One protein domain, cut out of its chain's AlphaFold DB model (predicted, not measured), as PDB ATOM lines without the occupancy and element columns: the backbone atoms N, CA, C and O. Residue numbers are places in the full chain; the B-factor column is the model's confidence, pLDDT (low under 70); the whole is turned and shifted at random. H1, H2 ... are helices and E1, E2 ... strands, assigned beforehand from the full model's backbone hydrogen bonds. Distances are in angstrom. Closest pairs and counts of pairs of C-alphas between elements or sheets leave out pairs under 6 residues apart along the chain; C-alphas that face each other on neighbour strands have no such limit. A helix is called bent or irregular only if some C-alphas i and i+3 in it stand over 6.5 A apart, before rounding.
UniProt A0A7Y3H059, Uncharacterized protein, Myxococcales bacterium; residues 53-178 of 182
ATOM      1  N   ALA A  53     -13.009 -34.833  42.017       90.88
ATOM      2  CA  ALA A  53     -13.408 -34.071  40.835       90.88
ATOM      3  C   ALA A  53     -14.677 -33.239  41.086       90.88
ATOM      4  O   ALA A  53     -14.699 -32.041  40.797       90.88
ATOM      5  N   GLN A  54     -15.709 -33.827  41.698       92.06
ATOM      6  CA  GLN A  54     -16.927 -33.114  42.098       92.06
ATOM      7  C   GLN A  54     -16.623 -31.994  43.087       92.06
ATOM      8  O   GLN A  54     -17.191 -30.898  43.012       92.06
ATOM      9  N   ARG A  55     -15.696 -32.248  44.011       92.06
ATOM     10  CA  ARG A  55     -15.278 -31.241  44.968       92.06
ATOM     11  C   ARG A  55     -14.571 -30.077  44.293       92.06
ATOM     12  O   ARG A  55     -14.836 -28.927  44.642       92.06
ATOM     13  N   LYS A  56     -13.697 -30.370  43.332       93.69
ATOM     14  CA  LYS A  56     -12.976 -29.359  42.560       93.69
ATOM     15  C   LYS A  56     -13.959 -28.495  41.783       93.69
ATOM     16  O   LYS A  56     -13.936 -27.280  41.936       93.69
ATOM     17  N   LEU A  57     -14.900 -29.127  41.083       95.19
ATOM     18  CA  LEU A  57     -15.968 -28.436  40.363       95.19
ATOM     19  C   LEU A  57     -16.802 -27.537  41.291       95.19
ATOM     20  O   LEU A  57     -17.156 -26.418  40.932       95.19
ATOM     21  N   SER A  58     -17.103 -28.011  42.502       94.69
ATOM     22  CA  SER A  58     -17.850 -27.229  43.495       94.69
ATOM     23  C   SER A  58     -17.079 -25.984  43.942       94.69
ATOM     24  O   SER A  58     -17.668 -24.912  44.053       94.69
ATOM     25  N   LEU A  59     -15.767 -26.107  44.169       95.31
ATOM     26  CA  LEU A  59     -14.910 -24.975  44.524       95.31
ATOM     27  C   LEU A  59     -14.722 -23.998  43.354       95.31
ATOM     28  O   LEU A  59     -14.743 -22.791  43.575       95.31
ATOM     29  N   GLU A  60     -14.581 -24.491  42.121       95.94
ATOM     30  CA  GLU A  60     -14.502 -23.659  40.910       95.94
ATOM     31  C   GLU A  60     -15.787 -22.852  40.720       95.94
ATOM     32  O   GLU A  60     -15.743 -21.642  40.495       95.94
ATOM     33  N   ARG A  61     -16.943 -23.502  40.897       97.12
ATOM     34  CA  ARG A  61     -18.243 -22.833  40.858       97.12
ATOM     35  C   ARG A  61     -18.370 -21.784  41.953       97.12
ATOM     36  O   ARG A  61     -18.760 -20.662  41.662       97.12
ATOM     37  N   ALA A  62     -18.003 -22.128  43.187       96.88
ATOM     38  CA  ALA A  62     -18.021 -21.181  44.294       96.88
ATOM     39  C   ALA A  62     -17.112 -19.976  44.009       96.88
ATOM     40  O   ALA A  62     -17.505 -18.843  44.259       96.88
ATOM     41  N   TYR A  63     -15.921 -20.192  43.448       96.44
ATOM     42  CA  TYR A  63     -15.020 -19.107  43.069       96.44
ATOM     43  C   TYR A  63     -15.657 -18.169  42.027       96.44
ATOM     44  O   TYR A  63     -15.714 -16.960  42.254       96.44
ATOM     45  N   SER A  64     -16.218 -18.729  40.950       96.06
ATOM     46  CA  SER A  64     -16.916 -17.969  39.902       96.06
ATOM     47  C   SER A  64     -18.150 -17.222  40.430       96.06
ATOM     48  O   SER A  64     -18.360 -16.057  40.088       96.06
ATOM     49  N   ASP A  65     -18.936 -17.838  41.319       97.50
ATOM     50  CA  ASP A  65     -20.064 -17.174  41.980       97.50
ATOM     51  C   ASP A  65     -19.581 -15.947  42.772       97.50
ATOM     52  O   ASP A  65     -20.166 -14.868  42.664       97.50
ATOM     53  N   LEU A  66     -18.491 -16.072  43.543       97.12
ATOM     54  CA  LEU A  66     -17.943 -14.962  44.329       97.12
ATOM     55  C   LEU A  66     -17.412 -13.824  43.443       97.12
ATOM     56  O   LEU A  66     -17.595 -12.659  43.800       97.12
ATOM     57  N   GLU A  67     -16.807 -14.133  42.293       94.94
ATOM     58  CA  GLU A  67     -16.437 -13.136  41.276       94.94
ATOM     59  C   GLU A  67     -17.668 -12.370  40.777       94.94
ATOM     60  O   GLU A  67     -17.733 -11.140  40.872       94.94
ATOM     61  N   HIS A  68     -18.712 -13.085  40.352       96.31
ATOM     62  CA  HIS A  68     -19.959 -12.464  39.906       96.31
ATOM     63  C   HIS A  68     -20.645 -11.646  41.005       96.31
ATOM     64  O   HIS A  68     -21.226 -10.583  40.747       96.31
ATOM     65  N   PHE A  69     -20.577 -12.105  42.252       97.62
ATOM     66  CA  PHE A  69     -21.115 -11.379  43.393       97.62
ATOM     67  C   PHE A  69     -20.339 -10.100  43.682       97.62
ATOM     68  O   PHE A  69     -20.951  -9.077  44.008       97.62
ATOM     69  N   HIS A  70     -19.016 -10.122  43.537       95.56
ATOM     70  CA  HIS A  70     -18.196  -8.928  43.672       95.56
ATOM     71  C   HIS A  70     -18.624  -7.872  42.648       95.56
ATOM     72  O   HIS A  70     -18.955  -6.745  43.035       95.56
ATOM     73  N   ASP A  71     -18.732  -8.255  41.378       95.75
ATOM     74  CA  ASP A  71     -19.129  -7.351  40.295       95.75
ATOM     75  C   ASP A  71     -20.547  -6.812  40.484       95.75
ATOM     76  O   ASP A  71     -20.805  -5.615  40.312       95.75
ATOM     77  N   THR A  72     -21.469  -7.667  40.929       97.38
ATOM     78  CA  THR A  72     -22.842  -7.269  41.257       97.38
ATOM     79  C   THR A  72     -22.860  -6.219  42.368       97.38
ATOM     80  O   THR A  72     -23.513  -5.178  42.237       97.38
ATOM     81  N   LEU A  73     -22.107  -6.434  43.451       96.12
ATOM     82  CA  LEU A  73     -22.040  -5.500  44.572       96.12
ATOM     83  C   LEU A  73     -21.380  -4.170  44.174       96.12
ATOM     84  O   LEU A  73     -21.843  -3.103  44.596       96.12
ATOM     85  N   VAL A  74     -20.334  -4.210  43.344       94.44
ATOM     86  CA  VAL A  74     -19.696  -3.015  42.770       94.44
ATOM     87  C   VAL A  74     -20.689  -2.240  41.897       94.44
ATOM     88  O   VAL A  74     -20.860  -1.035  42.095       94.44
ATOM     89  N   SER A  75     -21.404  -2.919  40.998       96.75
ATOM     90  CA  SER A  75     -22.403  -2.316  40.106       96.75
ATOM     91  C   SER A  75     -23.559  -1.665  40.875       96.75
ATOM     92  O   SER A  75     -23.932  -0.519  40.596       96.75
ATOM     93  N   LEU A  76     -24.092  -2.332  41.906       97.44
ATOM     94  CA  LEU A  76     -25.152  -1.784  42.763       97.44
ATOM     95  C   LEU A  76     -24.715  -0.493  43.470       97.44
ATOM     96  O   LEU A  76     -25.480   0.474  43.529       97.44
ATOM     97  N   ARG A  77     -23.470  -0.451  43.961       95.50
ATOM     98  CA  ARG A  77     -22.886   0.738  44.601       95.50
ATOM     99  C   ARG A  77     -22.661   1.867  43.614       95.50
ATOM    100  O   ARG A  77     -23.015   3.004  43.920       95.50
ATOM    101  N   TYR A  78     -22.120   1.552  42.440       97.00
ATOM    102  CA  TYR A  78     -21.895   2.519  41.372       97.00
ATOM    103  C   TYR A  78     -23.201   3.216  40.966       97.00
ATOM    104  O   TYR A  78     -23.272   4.442  40.919       97.00
ATOM    105  N   ARG A  79     -24.284   2.444  40.802       97.31
ATOM    106  CA  ARG A  79     -25.633   2.958  40.496       97.31
ATOM    107  C   ARG A  79     -26.336   3.614  41.689       97.31
ATOM    108  O   ARG A  79     -27.484   4.028  41.561       97.31
ATOM    109  N   LYS A  80     -25.688   3.680  42.858       97.38
ATOM    110  CA  LYS A  80     -26.252   4.187  44.122       97.38
ATOM    111  C   LYS A  80     -27.568   3.493  44.520       97.38
ATOM    112  O   LYS A  80     -28.380   4.072  45.243       97.38
ATOM    113  N   ASN A  81     -27.771   2.241  44.100       97.50
ATOM    114  CA  ASN A  81     -28.967   1.468  44.422       97.50
ATOM    115  C   ASN A  81     -28.869   0.911  45.852       97.50
ATOM    116  O   ASN A  81     -28.419  -0.217  46.076       97.50
ATOM    117  N   ARG A  82     -29.273   1.723  46.835       96.69
ATOM    118  CA  ARG A  82     -29.194   1.373  48.264       96.69
ATOM    119  C   ARG A  82     -30.036   0.147  48.613       96.69
ATOM    120  O   ARG A  82     -29.522  -0.757  49.263       96.69
ATOM    121  N   ASN A  83     -31.282   0.090  48.143       97.50
ATOM    122  CA  ASN A  83     -32.192  -1.019  48.443       97.50
ATOM    123  C   ASN A  83     -31.667  -2.335  47.862       97.50
ATOM    124  O   ASN A  83     -31.585  -3.330  48.577       97.50
ATOM    125  N   GLY A  84     -31.223  -2.316  46.600       97.69
ATOM    126  CA  GLY A  84     -30.588  -3.476  45.975       97.69
ATOM    127  C   GLY A  84     -29.320  -3.907  46.711       97.69
ATOM    128  O   GLY A  84     -29.121  -5.093  46.934       97.69
ATOM    129  N   THR A  85     -28.500  -2.953  47.168       97.75
ATOM    130  CA  THR A  85     -27.304  -3.258  47.970       97.75
ATOM    131  C   THR A  85     -27.664  -3.967  49.276       97.75
ATOM    132  O   THR A  85     -27.017  -4.949  49.613       97.75
ATOM    133  N   ILE A  86     -28.683  -3.504  50.008       97.62
ATOM    134  CA  ILE A  86     -29.099  -4.112  51.285       97.62
ATOM    135  C   ILE A  86     -29.597  -5.545  51.072       97.62
ATOM    136  O   ILE A  86     -29.139  -6.459  51.755       97.62
ATOM    137  N   LEU A  87     -30.493  -5.750  50.099       98.12
ATOM    138  CA  LEU A  87     -31.019  -7.079  49.777       98.12
ATOM    139  C   LEU A  87     -29.904  -8.029  49.339       98.12
ATOM    140  O   LEU A  87     -29.847  -9.170  49.787       98.12
ATOM    141  N   PHE A  88     -28.988  -7.540  48.505       98.38
ATOM    142  CA  PHE A  88     -27.889  -8.351  48.013       98.38
ATOM    143  C   PHE A  88     -26.887  -8.702  49.117       98.38
ATOM    144  O   PHE A  88     -26.440  -9.837  49.186       98.38
ATOM    145  N   VAL A  89     -26.582  -7.780  50.036       98.00
ATOM    146  CA  VAL A  89     -25.743  -8.079  51.211       98.00
ATOM    147  C   VAL A  89     -26.374  -9.175  52.073       98.00
ATOM    148  O   VAL A  89     -25.671 -10.109  52.442       98.00
ATOM    149  N   SER A  90     -27.685  -9.118  52.328       97.69
ATOM    150  CA  SER A  90     -28.399 -10.174  53.067       97.69
ATOM    151  C   SER A  90     -28.331 -11.532  52.353       97.69
ATOM    152  O   SER A  90     -28.044 -12.560  52.968       97.69
ATOM    153  N   PHE A  91     -28.495 -11.537  51.025       98.31
ATOM    154  CA  PHE A  91     -28.279 -12.737  50.215       98.31
ATOM    155  C   PHE A  91     -26.850 -13.284  50.368       98.31
ATOM    156  O   PHE A  91     -26.685 -14.480  50.596       98.31
ATOM    157  N   LEU A  92     -25.825 -12.427  50.293       98.25
ATOM    158  CA  LEU A  92     -24.427 -12.844  50.438       98.25
ATOM    159  C   LEU A  92     -24.140 -13.429  51.818       98.25
ATOM    160  O   LEU A  92     -23.428 -14.426  51.916       98.25
ATOM    161  N   GLU A  93     -24.694 -12.844  52.881       97.31
ATOM    162  CA  GLU A  93     -24.571 -13.396  54.231       97.31
ATOM    163  C   GLU A  93     -25.124 -14.821  54.292       97.31
ATOM    164  O   GLU A  93     -24.421 -15.715  54.765       97.31
ATOM    165  N   SER A  94     -26.321 -15.036  53.739       97.94
ATOM    166  CA  SER A  94     -26.980 -16.344  53.696       97.94
ATOM    167  C   SER A  94     -26.232 -17.363  52.829       97.94
ATOM    168  O   SER A  94     -26.001 -18.492  53.268       97.94
ATOM    169  N   TYR A  95     -25.791 -16.971  51.627       97.94
ATOM    170  CA  TYR A  95     -24.981 -17.825  50.750       97.94
ATOM    171  C   TYR A  95     -23.693 -18.253  51.456       97.94
ATOM    172  O   TYR A  95     -23.355 -19.438  51.493       97.94
ATOM    173  N   MET A  96     -22.990 -17.298  52.076       97.12
ATOM    174  CA  MET A  96     -21.745 -17.599  52.766       97.12
ATOM    175  C   MET A  96     -21.964 -18.523  53.960       97.12
ATOM    176  O   MET A  96     -21.239 -19.498  54.084       97.12
ATOM    177  N   SER A  97     -22.945 -18.256  54.823       96.00
ATOM    178  CA  SER A  97     -23.146 -19.071  56.027       96.00
ATOM    179  C   SER A  97     -23.670 -20.473  55.726       96.00
ATOM    180  O   SER A  97     -23.349 -21.411  56.449       96.00
ATOM    181  N   THR A  98     -24.495 -20.616  54.687       95.44
ATOM    182  CA  THR A  98     -25.216 -21.865  54.399       95.44
ATOM    183  C   THR A  98     -24.437 -22.782  53.466       95.44
ATOM    184  O   THR A  98     -24.501 -23.999  53.609       95.44
ATOM    185  N   TYR A  99     -23.701 -22.216  52.509       95.31
ATOM    186  CA  TYR A  99     -23.025 -22.989  51.470       95.31
ATOM    187  C   TYR A  99     -21.504 -22.901  51.586       95.31
ATOM    188  O   TYR A  99     -20.823 -23.922  51.692       95.31
ATOM    189  N   LEU A 100     -20.962 -21.682  51.616       95.88
ATOM    190  CA  LEU A 100     -19.519 -21.478  51.502       95.88
ATOM    191  C   LEU A 100     -18.745 -21.823  52.783       95.88
ATOM    192  O   LEU A 100     -17.720 -22.494  52.724       95.88
ATOM    193  N   ASP A 101     -19.217 -21.375  53.943       94.75
ATOM    194  CA  ASP A 101     -18.554 -21.608  55.228       94.75
ATOM    195  C   ASP A 101     -18.485 -23.116  55.552       94.75
ATOM    196  O   ASP A 101     -17.393 -23.585  55.883       94.75
ATOM    197  N   PRO A 102     -19.563 -23.918  55.387       93.94
ATOM    198  CA  PRO A 102     -19.493 -25.373  55.529       93.94
ATOM    199  C   PRO A 102     -18.551 -26.028  54.518       93.94
ATOM    200  O   PRO A 102     -17.796 -26.933  54.871       93.94
ATOM    201  N   MET A 103     -18.548 -25.545  53.271       92.19
ATOM    202  CA  MET A 103     -17.614 -26.006  52.251       92.19
ATOM    203  C   MET A 103     -16.165 -25.807  52.735       92.19
ATOM    204  O   MET A 103     -15.400 -26.765  52.789       92.19
ATOM    205  N   LEU A 104     -15.798 -24.606  53.167       92.88
ATOM    206  CA  LEU A 104     -14.429 -24.266  53.570       92.88
ATOM    207  C   LEU A 104     -14.055 -24.714  54.992       92.88
ATOM    208  O   LEU A 104     -12.901 -24.529  55.406       92.88
ATOM    209  N   ALA A 105     -15.001 -25.266  55.755       88.12
ATOM    210  CA  ALA A 105     -14.770 -25.745  57.114       88.12
ATOM    211  C   ALA A 105     -13.783 -26.915  57.136       88.12
ATOM    212  O   ALA A 105     -12.934 -26.984  58.028       88.12
ATOM    213  N   ASN A 106     -13.867 -27.797  56.135       78.31
ATOM    214  CA  ASN A 106     -12.978 -28.938  56.019       78.31
ATOM    215  C   ASN A 106     -11.643 -28.515  55.376       78.31
ATOM    216  O   ASN A 106     -11.574 -28.170  54.197       78.31
ATOM    217  N   ARG A 107     -10.583 -28.465  56.189       87.38
ATOM    218  CA  ARG A 107      -9.312 -27.779  55.884       87.38
ATOM    219  C   ARG A 107      -8.347 -28.596  55.025       87.38
ATOM    220  O   ARG A 107      -7.306 -28.062  54.643       87.38
ATOM    221  N   TRP A 108      -8.673 -29.847  54.704       87.38
ATOM    222  CA  TRP A 108      -7.816 -30.711  53.885       87.38
ATOM    223  C   TRP A 108      -7.528 -30.116  52.497       87.38
ATOM    224  O   TRP A 108      -6.435 -30.310  51.968       87.38
ATOM    225  N   GLN A 109      -8.446 -29.318  51.929       89.75
ATOM    226  CA  GLN A 109      -8.266 -28.691  50.609       89.75
ATOM    227  C   GLN A 109      -7.030 -27.785  50.558       89.75
ATOM    228  O   GLN A 109      -6.332 -27.757  49.549       89.75
ATOM    229  N   ALA A 110      -6.711 -27.105  51.664       88.38
ATOM    230  CA  ALA A 110      -5.522 -26.262  51.777       88.38
ATOM    231  C   ALA A 110      -4.211 -27.073  51.816       88.38
ATOM    232  O   ALA A 110      -3.129 -26.528  51.586       88.38
ATOM    233  N   LYS A 111      -4.285 -28.374  52.127       89.12
ATOM    234  CA  LYS A 111      -3.136 -29.290  52.159       89.12
ATOM    235  C   LYS A 111      -2.985 -30.080  50.852       89.12
ATOM    236  O   LYS A 111      -1.868 -30.455  50.510       89.12
ATOM    237  N   HIS A 112      -4.074 -30.307  50.117       89.19
ATOM    238  CA  HIS A 112      -4.073 -31.126  48.903       89.19
ATOM    239  C   HIS A 112      -3.475 -30.374  47.695       89.19
ATOM    240  O   HIS A 112      -4.006 -29.321  47.336       89.19
ATOM    241  N   PRO A 113      -2.434 -30.898  47.011       87.25
ATOM    242  CA  PRO A 113      -1.707 -30.181  45.954       87.25
ATOM    243  C   PRO A 113      -2.599 -29.575  44.864       87.25
ATOM    244  O   PRO A 113      -2.482 -28.387  44.568       87.25
ATOM    245  N   ASP A 114      -3.554 -30.352  44.347       86.94
ATOM    246  CA  ASP A 114      -4.416 -29.920  43.234       86.94
ATOM    247  C   ASP A 114      -5.513 -28.923  43.632       86.94
ATOM    248  O   ASP A 114      -6.103 -28.267  42.777       86.94
ATOM    249  N   MET A 115      -5.803 -28.816  44.930       91.81
ATOM    250  CA  MET A 115      -6.904 -28.002  45.461       91.81
ATOM    251  C   MET A 115      -6.401 -26.756  46.170       91.81
ATOM    252  O   MET A 115      -7.129 -25.776  46.283       91.81
ATOM    253  N   LYS A 116      -5.148 -26.773  46.619       93.25
ATOM    254  CA  LYS A 116      -4.552 -25.751  47.470       93.25
ATOM    255  C   LYS A 116      -4.685 -24.343  46.901       93.25
ATOM    256  O   LYS A 116      -5.111 -23.436  47.613       93.25
ATOM    257  N   ARG A 117      -4.356 -24.159  45.617       94.81
ATOM    258  CA  ARG A 117      -4.518 -22.864  44.933       94.81
ATOM    259  C   ARG A 117      -5.983 -22.433  44.902       94.81
ATOM    260  O   ARG A 117      -6.287 -21.282  45.197       94.81
ATOM    261  N   LEU A 118      -6.880 -23.351  44.565       95.38
ATOM    262  CA  LEU A 118      -8.301 -23.057  44.431       95.38
ATOM    263  C   LEU A 118      -8.952 -22.732  45.789       95.38
ATOM    264  O   LEU A 118      -9.688 -21.756  45.888       95.38
ATOM    265  N   ASP A 119      -8.627 -23.474  46.852       96.00
ATOM    266  CA  ASP A 119      -9.062 -23.166  48.222       96.00
ATOM    267  C   ASP A 119      -8.556 -21.786  48.667       96.00
ATOM    268  O   ASP A 119      -9.323 -21.007  49.238       96.00
ATOM    269  N   ALA A 120      -7.304 -21.436  48.343       96.50
ATOM    270  CA  ALA A 120      -6.781 -20.100  48.605       96.50
ATOM    271  C   ALA A 120      -7.606 -19.033  47.868       96.50
ATOM    272  O   ALA A 120      -8.146 -18.136  48.516       96.50
ATOM    273  N   ASN A 121      -7.778 -19.166  46.550       96.44
ATOM    274  CA  ASN A 121      -8.566 -18.248  45.723       96.44
ATOM    275  C   ASN A 121      -9.976 -18.018  46.296       96.44
ATOM    276  O   ASN A 121     -10.386 -16.874  46.497       96.44
ATOM    277  N   VAL A 122     -10.695 -19.089  46.651       97.06
ATOM    278  CA  VAL A 122     -12.046 -19.000  47.230       97.06
ATOM    279  C   VAL A 122     -12.037 -18.250  48.568       97.06
ATOM    280  O   VAL A 122     -12.877 -17.375  48.795       97.06
ATOM    281  N   ARG A 123     -11.077 -18.525  49.458       97.25
ATOM    282  CA  ARG A 123     -10.971 -17.820  50.750       97.25
ATOM    283  C   ARG A 123     -10.625 -16.342  50.581       97.25
ATOM    284  O   ARG A 123     -11.134 -15.507  51.336       97.25
ATOM    285  N   PHE A 124      -9.779 -15.997  49.613       96.81
ATOM    286  CA  PHE A 124      -9.457 -14.607  49.288       96.81
ATOM    287  C   PHE A 124     -10.673 -13.868  48.725       96.81
ATOM    288  O   PHE A 124     -11.032 -12.816  49.258       96.81
ATOM    289  N   ALA A 125     -11.362 -14.461  47.749       96.38
ATOM    290  CA  ALA A 125     -12.610 -13.957  47.181       96.38
ATOM    291  C   ALA A 125     -13.686 -13.722  48.259       96.38
ATOM    292  O   ALA A 125     -14.270 -12.640  48.359       96.38
ATOM    293  N   GLN A 126     -13.884 -14.697  49.153       97.38
ATOM    294  CA  GLN A 126     -14.795 -14.564  50.289       97.38
ATOM    295  C   GLN A 126     -14.416 -13.372  51.175       97.38
ATOM    296  O   GLN A 126     -15.266 -12.572  51.572       97.38
ATOM    297  N   THR A 127     -13.132 -13.254  51.510       96.75
ATOM    298  CA  THR A 127     -12.648 -12.207  52.413       96.75
ATOM    299  C   THR A 127     -12.772 -10.821  51.785       96.75
ATOM    300  O   THR A 127     -13.102  -9.859  52.481       96.75
ATOM    301  N   GLU A 128     -12.575 -10.714  50.475       95.31
ATOM    302  CA  GLU A 128     -12.797  -9.485  49.723       95.31
ATOM    303  C   GLU A 128     -14.266  -9.065  49.740       95.31
ATOM    304  O   GLU A 128     -14.569  -7.910  50.045       95.31
ATOM    305  N   LEU A 129     -15.200  -9.992  49.516       95.62
ATOM    306  CA  LEU A 129     -16.630  -9.705  49.625       95.62
ATOM    307  C   LEU A 129     -17.026  -9.261  51.037       95.62
ATOM    308  O   LEU A 129     -17.705  -8.246  51.189       95.62
ATOM    309  N   LEU A 130     -16.534  -9.936  52.078       96.19
ATOM    310  CA  LEU A 130     -16.762  -9.526  53.470       96.19
ATOM    311  C   LEU A 130     -16.230  -8.113  53.744       96.19
ATOM    312  O   LEU A 130     -16.872  -7.313  54.432       96.19
ATOM    313  N   ARG A 131     -15.075  -7.769  53.165       93.81
ATOM    314  CA  ARG A 131     -14.513  -6.417  53.226       93.81
ATOM    315  C   ARG A 131     -15.417  -5.418  52.519       93.81
ATOM    316  O   ARG A 131     -15.699  -4.362  53.089       93.81
ATOM    317  N   GLN A 132     -15.918  -5.750  51.328       92.50
ATOM    318  CA  GLN A 132     -16.899  -4.920  50.638       92.50
ATOM    319  C   GLN A 132     -18.133  -4.711  51.517       92.50
ATOM    320  O   GLN A 132     -18.556  -3.567  51.676       92.50
ATOM    321  N   MET A 133     -18.665  -5.757  52.144       94.56
ATOM    322  CA  MET A 133     -19.813  -5.719  53.063       94.56
ATOM    323  C   MET A 133     -19.533  -4.978  54.382       94.56
ATOM    324  O   MET A 133     -20.456  -4.746  55.154       94.56
ATOM    325  N   LYS A 134     -18.290  -4.534  54.617       93.69
ATOM    326  CA  LYS A 134     -17.825  -3.868  55.845       93.69
ATOM    327  C   LYS A 134     -17.868  -4.761  57.093       93.69
ATOM    328  O   LYS A 134     -17.833  -4.242  58.211       93.69
ATOM    329  N   ASP A 135     -17.836  -6.085  56.937       94.88
ATOM    330  CA  ASP A 135     -17.698  -7.010  58.066       94.88
ATOM    331  C   ASP A 135     -16.225  -7.162  58.475       94.88
ATOM    332  O   ASP A 135     -15.548  -8.166  58.231       94.88
ATOM    333  N   GLY A 136     -15.703  -6.134  59.146       92.69
ATOM    334  CA  GLY A 136     -14.317  -6.127  59.610       92.69
ATOM    335  C   GLY A 136     -13.986  -7.256  60.595       92.69
ATOM    336  O   GLY A 136     -12.818  -7.624  60.732       92.69
ATOM    337  N   ARG A 137     -14.983  -7.821  61.295       95.31
ATOM    338  CA  ARG A 137     -14.766  -8.914  62.251       95.31
ATOM    339  C   ARG A 137     -14.470 -10.214  61.508       95.31
ATOM    340  O   ARG A 137     -13.459 -10.848  61.824       95.31
ATOM    341  N   ARG A 138     -15.304 -10.593  60.534       95.06
ATOM    342  CA  ARG A 138     -15.080 -11.794  59.713       95.06
ATOM    343  C   ARG A 138     -13.847 -11.641  58.827       95.06
ATOM    344  O   ARG A 138     -13.059 -12.574  58.770       95.06
ATOM    345  N   VAL A 139     -13.578 -10.450  58.278       95.81
ATOM    346  CA  VAL A 139     -12.337 -10.189  57.517       95.81
ATOM    347  C   VAL A 139     -11.087 -10.512  58.335       95.81
ATOM    348  O   VAL A 139     -10.230 -11.270  57.889       95.81
ATOM    349  N   ARG A 140     -10.973  -9.985  59.562       95.62
ATOM    350  CA  ARG A 140      -9.803 -10.258  60.418       95.62
ATOM    351  C   ARG A 140      -9.665 -11.740  60.765       95.62
ATOM    352  O   ARG A 140      -8.541 -12.236  60.836       95.62
ATOM    353  N   ARG A 141     -10.789 -12.428  60.994       95.69
ATOM    354  CA  ARG A 141     -10.812 -13.873  61.255       95.69
ATOM    355  C   ARG A 141     -10.303 -14.644  60.038       95.69
ATOM    356  O   ARG A 141      -9.339 -15.387  60.177       95.69
ATOM    357  N   ASN A 142     -10.857 -14.375  58.859       95.50
ATOM    358  CA  ASN A 142     -10.474 -15.054  57.628       95.50
ATOM    359  C   ASN A 142      -9.008 -14.800  57.263       95.50
ATOM    360  O   ASN A 142      -8.301 -15.749  56.950       95.50
ATOM    361  N   ILE A 143      -8.497 -13.569  57.393       96.06
ATOM    362  CA  ILE A 143      -7.067 -13.279  57.168       96.06
ATOM    363  C   ILE A 143      -6.179 -14.119  58.098       96.06
ATOM    364  O   ILE A 143      -5.163 -14.667  57.668       96.06
ATOM    365  N   LYS A 144      -6.545 -14.227  59.384       96.38
ATOM    366  CA  LYS A 144      -5.803 -15.046  60.351       96.38
ATOM    367  C   LYS A 144      -5.847 -16.527  59.970       96.38
ATOM    368  O   LYS A 144      -4.820 -17.198  60.069       96.38
ATOM    369  N   ASP A 145      -7.005 -17.014  59.539       95.06
ATOM    370  CA  ASP A 145      -7.190 -18.406  59.142       95.06
ATOM    371  C   ASP A 145      -6.418 -18.733  57.859       95.06
ATOM    372  O   ASP A 145      -5.661 -19.699  57.862       95.06
ATOM    373  N   ILE A 146      -6.488 -17.892  56.821       96.06
ATOM    374  CA  ILE A 146      -5.689 -18.034  55.591       96.06
ATOM    375  C   ILE A 146      -4.198 -18.080  55.939       96.06
ATOM    376  O   ILE A 146      -3.500 -19.014  55.553       96.06
ATOM    377  N   LYS A 147      -3.706 -17.132  56.749       95.62
ATOM    378  CA  LYS A 147      -2.298 -17.121  57.174       95.62
ATOM    379  C   LYS A 147      -1.896 -18.404  57.909       95.62
ATOM    380  O   LYS A 147      -0.757 -18.846  57.787       95.62
ATOM    381  N   LYS A 148      -2.795 -18.983  58.710       95.38
ATOM    382  CA  LYS A 148      -2.526 -20.234  59.430       95.38
ATOM    383  C   LYS A 148      -2.510 -21.434  58.481       95.38
ATOM    384  O   LYS A 148      -1.637 -22.282  58.627       95.38
ATOM    385  N   LEU A 149      -3.467 -21.509  57.559       94.25
ATOM    386  CA  LEU A 149      -3.639 -22.632  56.634       94.25
ATOM    387  C   LEU A 149      -2.512 -22.718  55.603       94.25
ATOM    388  O   LEU A 149      -2.031 -23.809  55.322       94.25
ATOM    389  N   PHE A 150      -2.061 -21.575  55.089       94.94
ATOM    390  CA  PHE A 150      -1.070 -21.492  54.011       94.94
ATOM    391  C   PHE A 150       0.323 -21.077  54.495       94.94
ATOM    392  O   PHE A 150       1.119 -20.533  53.731       94.94
ATOM    393  N   LYS A 151       0.632 -21.314  55.774       94.12
ATOM    394  CA  LYS A 151       1.966 -21.052  56.324       94.12
ATOM    395  C   LYS A 151       3.013 -21.885  55.572       94.12
ATOM    396  O   LYS A 151       2.853 -23.099  55.470       94.12
ATOM    397  N   GLY A 152       4.094 -21.256  55.106       92.69
ATOM    398  CA  GLY A 152       5.122 -21.925  54.299       92.69
ATOM    399  C   GLY A 152       4.710 -22.122  52.836       92.69
ATOM    400  O   GLY A 152       5.220 -23.003  52.152       92.69
ATOM    401  N   SER A 153       3.699 -21.396  52.367       93.69
ATOM    402  CA  SER A 153       3.230 -21.398  50.977       93.69
ATOM    403  C   SER A 153       2.975 -19.976  50.496       93.69
ATOM    404  O   SER A 153       2.022 -19.710  49.772       93.69
ATOM    405  N   GLU A 154       3.820 -19.053  50.942       92.31
ATOM    406  CA  GLU A 154       3.737 -17.631  50.633       92.31
ATOM    407  C   GLU A 154       3.969 -17.349  49.140       92.31
ATOM    408  O   GLU A 154       3.369 -16.414  48.610       92.31
ATOM    409  N   ASP A 155       4.751 -18.199  48.468       93.50
ATOM    410  CA  ASP A 155       5.027 -18.139  47.025       93.50
ATOM    411  C   ASP A 155       3.913 -18.769  46.170       93.50
ATOM    412  O   ASP A 155       3.992 -18.771  44.942       93.50
ATOM    413  N   LEU A 156       2.866 -19.327  46.798       94.62
ATOM    414  CA  LEU A 156       1.719 -19.862  46.071       94.62
ATOM    415  C   LEU A 156       1.052 -18.732  45.292       94.62
ATOM    416  O   LEU A 156       0.574 -17.762  45.870       94.62
ATOM    417  N   VAL A 157       0.995 -18.891  43.979       95.19
ATOM    418  CA  VAL A 157       0.409 -17.904  43.085       95.19
ATOM    419  C   VAL A 157      -1.115 -18.031  43.098       95.19
ATOM    420  O   VAL A 157      -1.652 -19.110  42.834       95.19
ATOM    421  N   ILE A 158      -1.797 -16.931  43.415       94.62
ATOM    422  CA  ILE A 158      -3.255 -16.853  43.537       94.62
ATOM    423  C   ILE A 158      -3.818 -15.679  42.738       94.62
ATOM    424  O   ILE A 158      -3.107 -14.729  42.413       94.62
ATOM    425  N   ASP A 159      -5.112 -15.743  42.454       91.56
ATOM    426  CA  ASP A 159      -5.830 -14.753  41.656       91.56
ATOM    427  C   ASP A 159      -6.472 -13.722  42.600       91.56
ATOM    428  O   ASP A 159      -7.645 -13.805  42.969       91.56
ATOM    429  N   TYR A 160      -5.648 -12.798  43.102       85.81
ATOM    430  CA  TYR A 160      -6.085 -11.709  43.975       85.81
ATOM    431  C   TYR A 160      -5.159 -10.483  43.885       85.81
ATOM    432  O   TYR A 160      -3.962 -10.631  44.161       85.81
ATOM    433  N   PRO A 161      -5.701  -9.263  43.677       82.88
ATOM    434  CA  PRO A 161      -7.125  -8.941  43.495       82.88
ATOM    435  C   PRO A 161      -7.704  -9.528  42.195       82.88
ATOM    436  O   PRO A 161      -6.954 -10.000  41.351       82.88
ATOM    437  N   TYR A 162      -9.033  -9.546  42.046       80.62
ATOM    438  CA  TYR A 162      -9.684 -10.131  40.865       80.62
ATOM    439  C   TYR A 162      -9.086  -9.603  39.553       80.62
ATOM    440  O   TYR A 162      -8.981  -8.390  39.369       80.62
ATOM    441  N   GLY A 163      -8.723 -10.516  38.649       76.75
ATOM    442  CA  GLY A 163      -8.091 -10.196  37.364       76.75
ATOM    443  C   GLY A 163      -6.571 -10.005  37.418       76.75
ATOM    444  O   GLY A 163      -5.952  -9.837  36.370       76.75
ATOM    445  N   GLU A 164      -5.960 -10.065  38.602       86.88
ATOM    446  CA  GLU A 164      -4.514 -10.009  38.786       86.88
ATOM    447  C   GLU A 164      -4.011 -11.246  39.535       86.88
ATOM    448  O   GLU A 164      -4.683 -11.804  40.403       86.88
ATOM    449  N   THR A 165      -2.785 -11.651  39.223       91.94
ATOM    450  CA  THR A 165      -2.164 -12.839  39.799       91.94
ATOM    451  C   THR A 165      -0.944 -12.428  40.615       91.94
ATOM    452  O   THR A 165      -0.022 -11.810  40.085       91.94
ATOM    453  N   HIS A 166      -0.930 -12.788  41.899       93.81
ATOM    454  CA  HIS A 166       0.103 -12.380  42.855       93.81
ATOM    455  C   HIS A 166       0.483 -13.535  43.794       93.81
ATOM    456  O   HIS A 166      -0.315 -14.458  43.997       93.81
ATOM    457  N   PRO A 167       1.683 -13.513  44.400       96.12
ATOM    458  CA  PRO A 167       2.025 -14.437  45.475       96.12
ATOM    459  C   PRO A 167       1.096 -14.255  46.683       96.12
ATOM    460  O   PRO A 167       0.828 -13.132  47.114       96.12
ATOM    461  N   LEU A 168       0.668 -15.358  47.297       95.00
ATOM    462  CA  LEU A 168      -0.252 -15.378  48.438       95.00
ATOM    463  C   LEU A 168       0.214 -14.472  49.582       95.00
ATOM    464  O   LEU A 168      -0.600 -13.784  50.209       95.00
ATOM    465  N   GLY A 169       1.520 -14.453  49.861       93.25
ATOM    466  CA  GLY A 169       2.109 -13.587  50.880       93.25
ATOM    467  C   GLY A 169       1.879 -12.098  50.600       93.25
ATOM    468  O   GLY A 169       1.518 -11.345  51.508       93.25
ATOM    469  N   GLU A 170       2.023 -11.680  49.342       93.88
ATOM    470  CA  GLU A 170       1.774 -10.308  48.902       93.88
ATOM    471  C   GLU A 170       0.277  -9.982  48.919       93.88
ATOM    472  O   GLU A 170      -0.136  -8.981  49.516       93.88
ATOM    473  N   SER A 171      -0.552 -10.874  48.379       94.00
ATOM    474  CA  SER A 171      -2.009 -10.752  48.399       94.00
ATOM    475  C   SER A 171      -2.554 -10.595  49.827       94.00
ATOM    476  O   SER A 171      -3.438  -9.768  50.064       94.00
ATOM    477  N   LEU A 172      -2.002 -11.307  50.823       93.25
ATOM    478  CA  LEU A 172      -2.356 -11.126  52.242       93.25
ATOM    479  C   LEU A 172      -2.067  -9.702  52.738       93.25
ATOM    480  O   LEU A 172      -2.838  -9.138  53.523       93.25
ATOM    481  N   VAL A 173      -0.953  -9.110  52.302       92.62
ATOM    482  CA  VAL A 173      -0.595  -7.729  52.646       92.62
ATOM    483  C   VAL A 173      -1.562  -6.744  51.988       92.62
ATOM    484  O   VAL A 173      -2.011  -5.811  52.664       92.62
ATOM    485  N   MET A 174      -1.912  -6.952  50.716       91.25
ATOM    486  CA  MET A 174      -2.886  -6.129  49.990       91.25
ATOM    487  C   MET A 174      -4.262  -6.164  50.670       91.25
ATOM    488  O   MET A 174      -4.801  -5.113  51.037       91.25
ATOM    489  N   LEU A 175      -4.761  -7.371  50.956       89.31
ATOM    490  CA  LEU A 175      -6.045  -7.614  51.615       89.31
ATOM    491  C   LEU A 175      -6.105  -6.954  53.004       89.31
ATOM    492  O   LEU A 175      -7.104  -6.325  53.357       89.31
ATOM    493  N   ARG A 176      -5.010  -7.006  53.780       88.75
ATOM    494  CA  ARG A 176      -4.920  -6.349  55.099       88.75
ATOM    495  C   ARG A 176      -4.931  -4.825  55.008       88.75
ATOM    496  O   ARG A 176      -5.519  -4.168  55.862       88.75
ATOM    497  N   LYS A 177      -4.238  -4.256  54.018       86.81
ATOM    498  CA  LYS A 177      -4.158  -2.800  53.815       86.81
ATOM    499  C   LYS A 177      -5.442  -2.228  53.207       86.81
ATOM    500  O   LYS A 177      -5.622  -1.015  53.226       86.81
ATOM    501  N   GLY A 178      -6.318  -3.078  52.663       71.31
ATOM    502  CA  GLY A 178      -7.530  -2.657  51.961       71.31
ATOM    503  C   GLY A 178      -7.237  -1.866  50.685       71.31
ATOM    504  O   GLY A 178      -8.124  -1.166  50.188       71.31
TER     505      GLY A 178
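Overview. This is residues 53 to 178 of the 182 residues of an uncharacterized protein of Myxococcales bacterium (UniProt A0A7Y3H059). Five helices run up and down as a bundle, with H4 in the middle: the helical hairpin of H1 and H2 is on one side of it, and H5, then H6, on the other. A small hairpin of two short strands packs on H4 through E1, beside the first part of H6, and the very short H3 joins H2 to H4 at one end. The printed part has 126 residues with six named helices and two named strands, in the order H1 H2 H3 H4 H5 E1 E2 H6; the sheet, E1 - E2, is antiparallel, and the class is mostly helix. The whole is compact, with a radius of gyration of the C-alphas of 14.2 A and spans of 42 by 33 by 26 A.

Along the chain. H1, residues 53 to 78, begins with C-alpha 53 at (-13.408, -34.071, 40.835) and is 37.6 A long. H2, residues 82 to 105, is 32.0 A long, with a kink of 36 degrees near residue 96; it is only just irregular, with C-alphas 98 and 101 6.7 A apart. H3 is residues 107 to 110. H4, residues 113 to 132, is 29.8 A long and begins at (-1.707, -30.181, 45.954); it is irregular, with C-alphas 114 and 117 7.3 A apart. H5, residues 136 to 149, is 19.9 A long. E1 is residues 157 to 159 and E2 residues 165 to 167. H6, residues 168 to 177, is 14.2 A long and ends with C-alpha 177 at (-4.158, -2.800, 53.815).

Arrangement. H4 is the hub. It touches H1 at a shallow tilt of 22 degrees, the same way, the closest C-alphas being those of Tyr 63 and Val 122, 5.1 A apart. H4 and H5 form a helical hairpin at a shallow tilt of 15 degrees, closest at the C-alphas of Thr 127 and Val 139, 5.5 A. H1 and H2 form another, at 20 degrees, closest at Leu 76 and Thr 85, 5.8 A between C-alphas. H2, with residues 96 to 104 alone, only just touches H4, with 3 pairs of C-alphas within 8 A, the closest being Leu 104 and Asp 119, 7.7 A. H3 and H4 touch only at the corner, closest at the C-alphas of Ala 110 and Lys 116, 4.4 A. H6 touches H5, opposite ways at a shallow tilt of 17 degrees; their closest C-alphas, of Ile 143 and Leu 172, are 7.1 A apart, and of H5 residues 143 to 147 alone take part. E1 and E2 form a hairpin, with N 158 and O 166 at 2.9 A and N 166 and O 158 at 3.0 A, within hydrogen-bond range. The closest C-alphas of H4 and E1, of Asn 121 and Ile 158, are 5.9 A apart. H1 and H5 are apart. Every O i to N i+4 pair is within hydrogen-bond range in H1, H5 and H6, against 18 of 20 in H2 and 14 of 16 in H4; H3 is too short for such a pair.

Size, cuts and confidence. The two C-alphas farthest apart, of Asn 83 and Gly 152, are 43.2 A apart. The printed part has no cut and no long link; the link from H5 to E1, 7 residues, is short, and the others are tight. The mean pLDDT of the printed part is 93.9, and no printed residue is under 70.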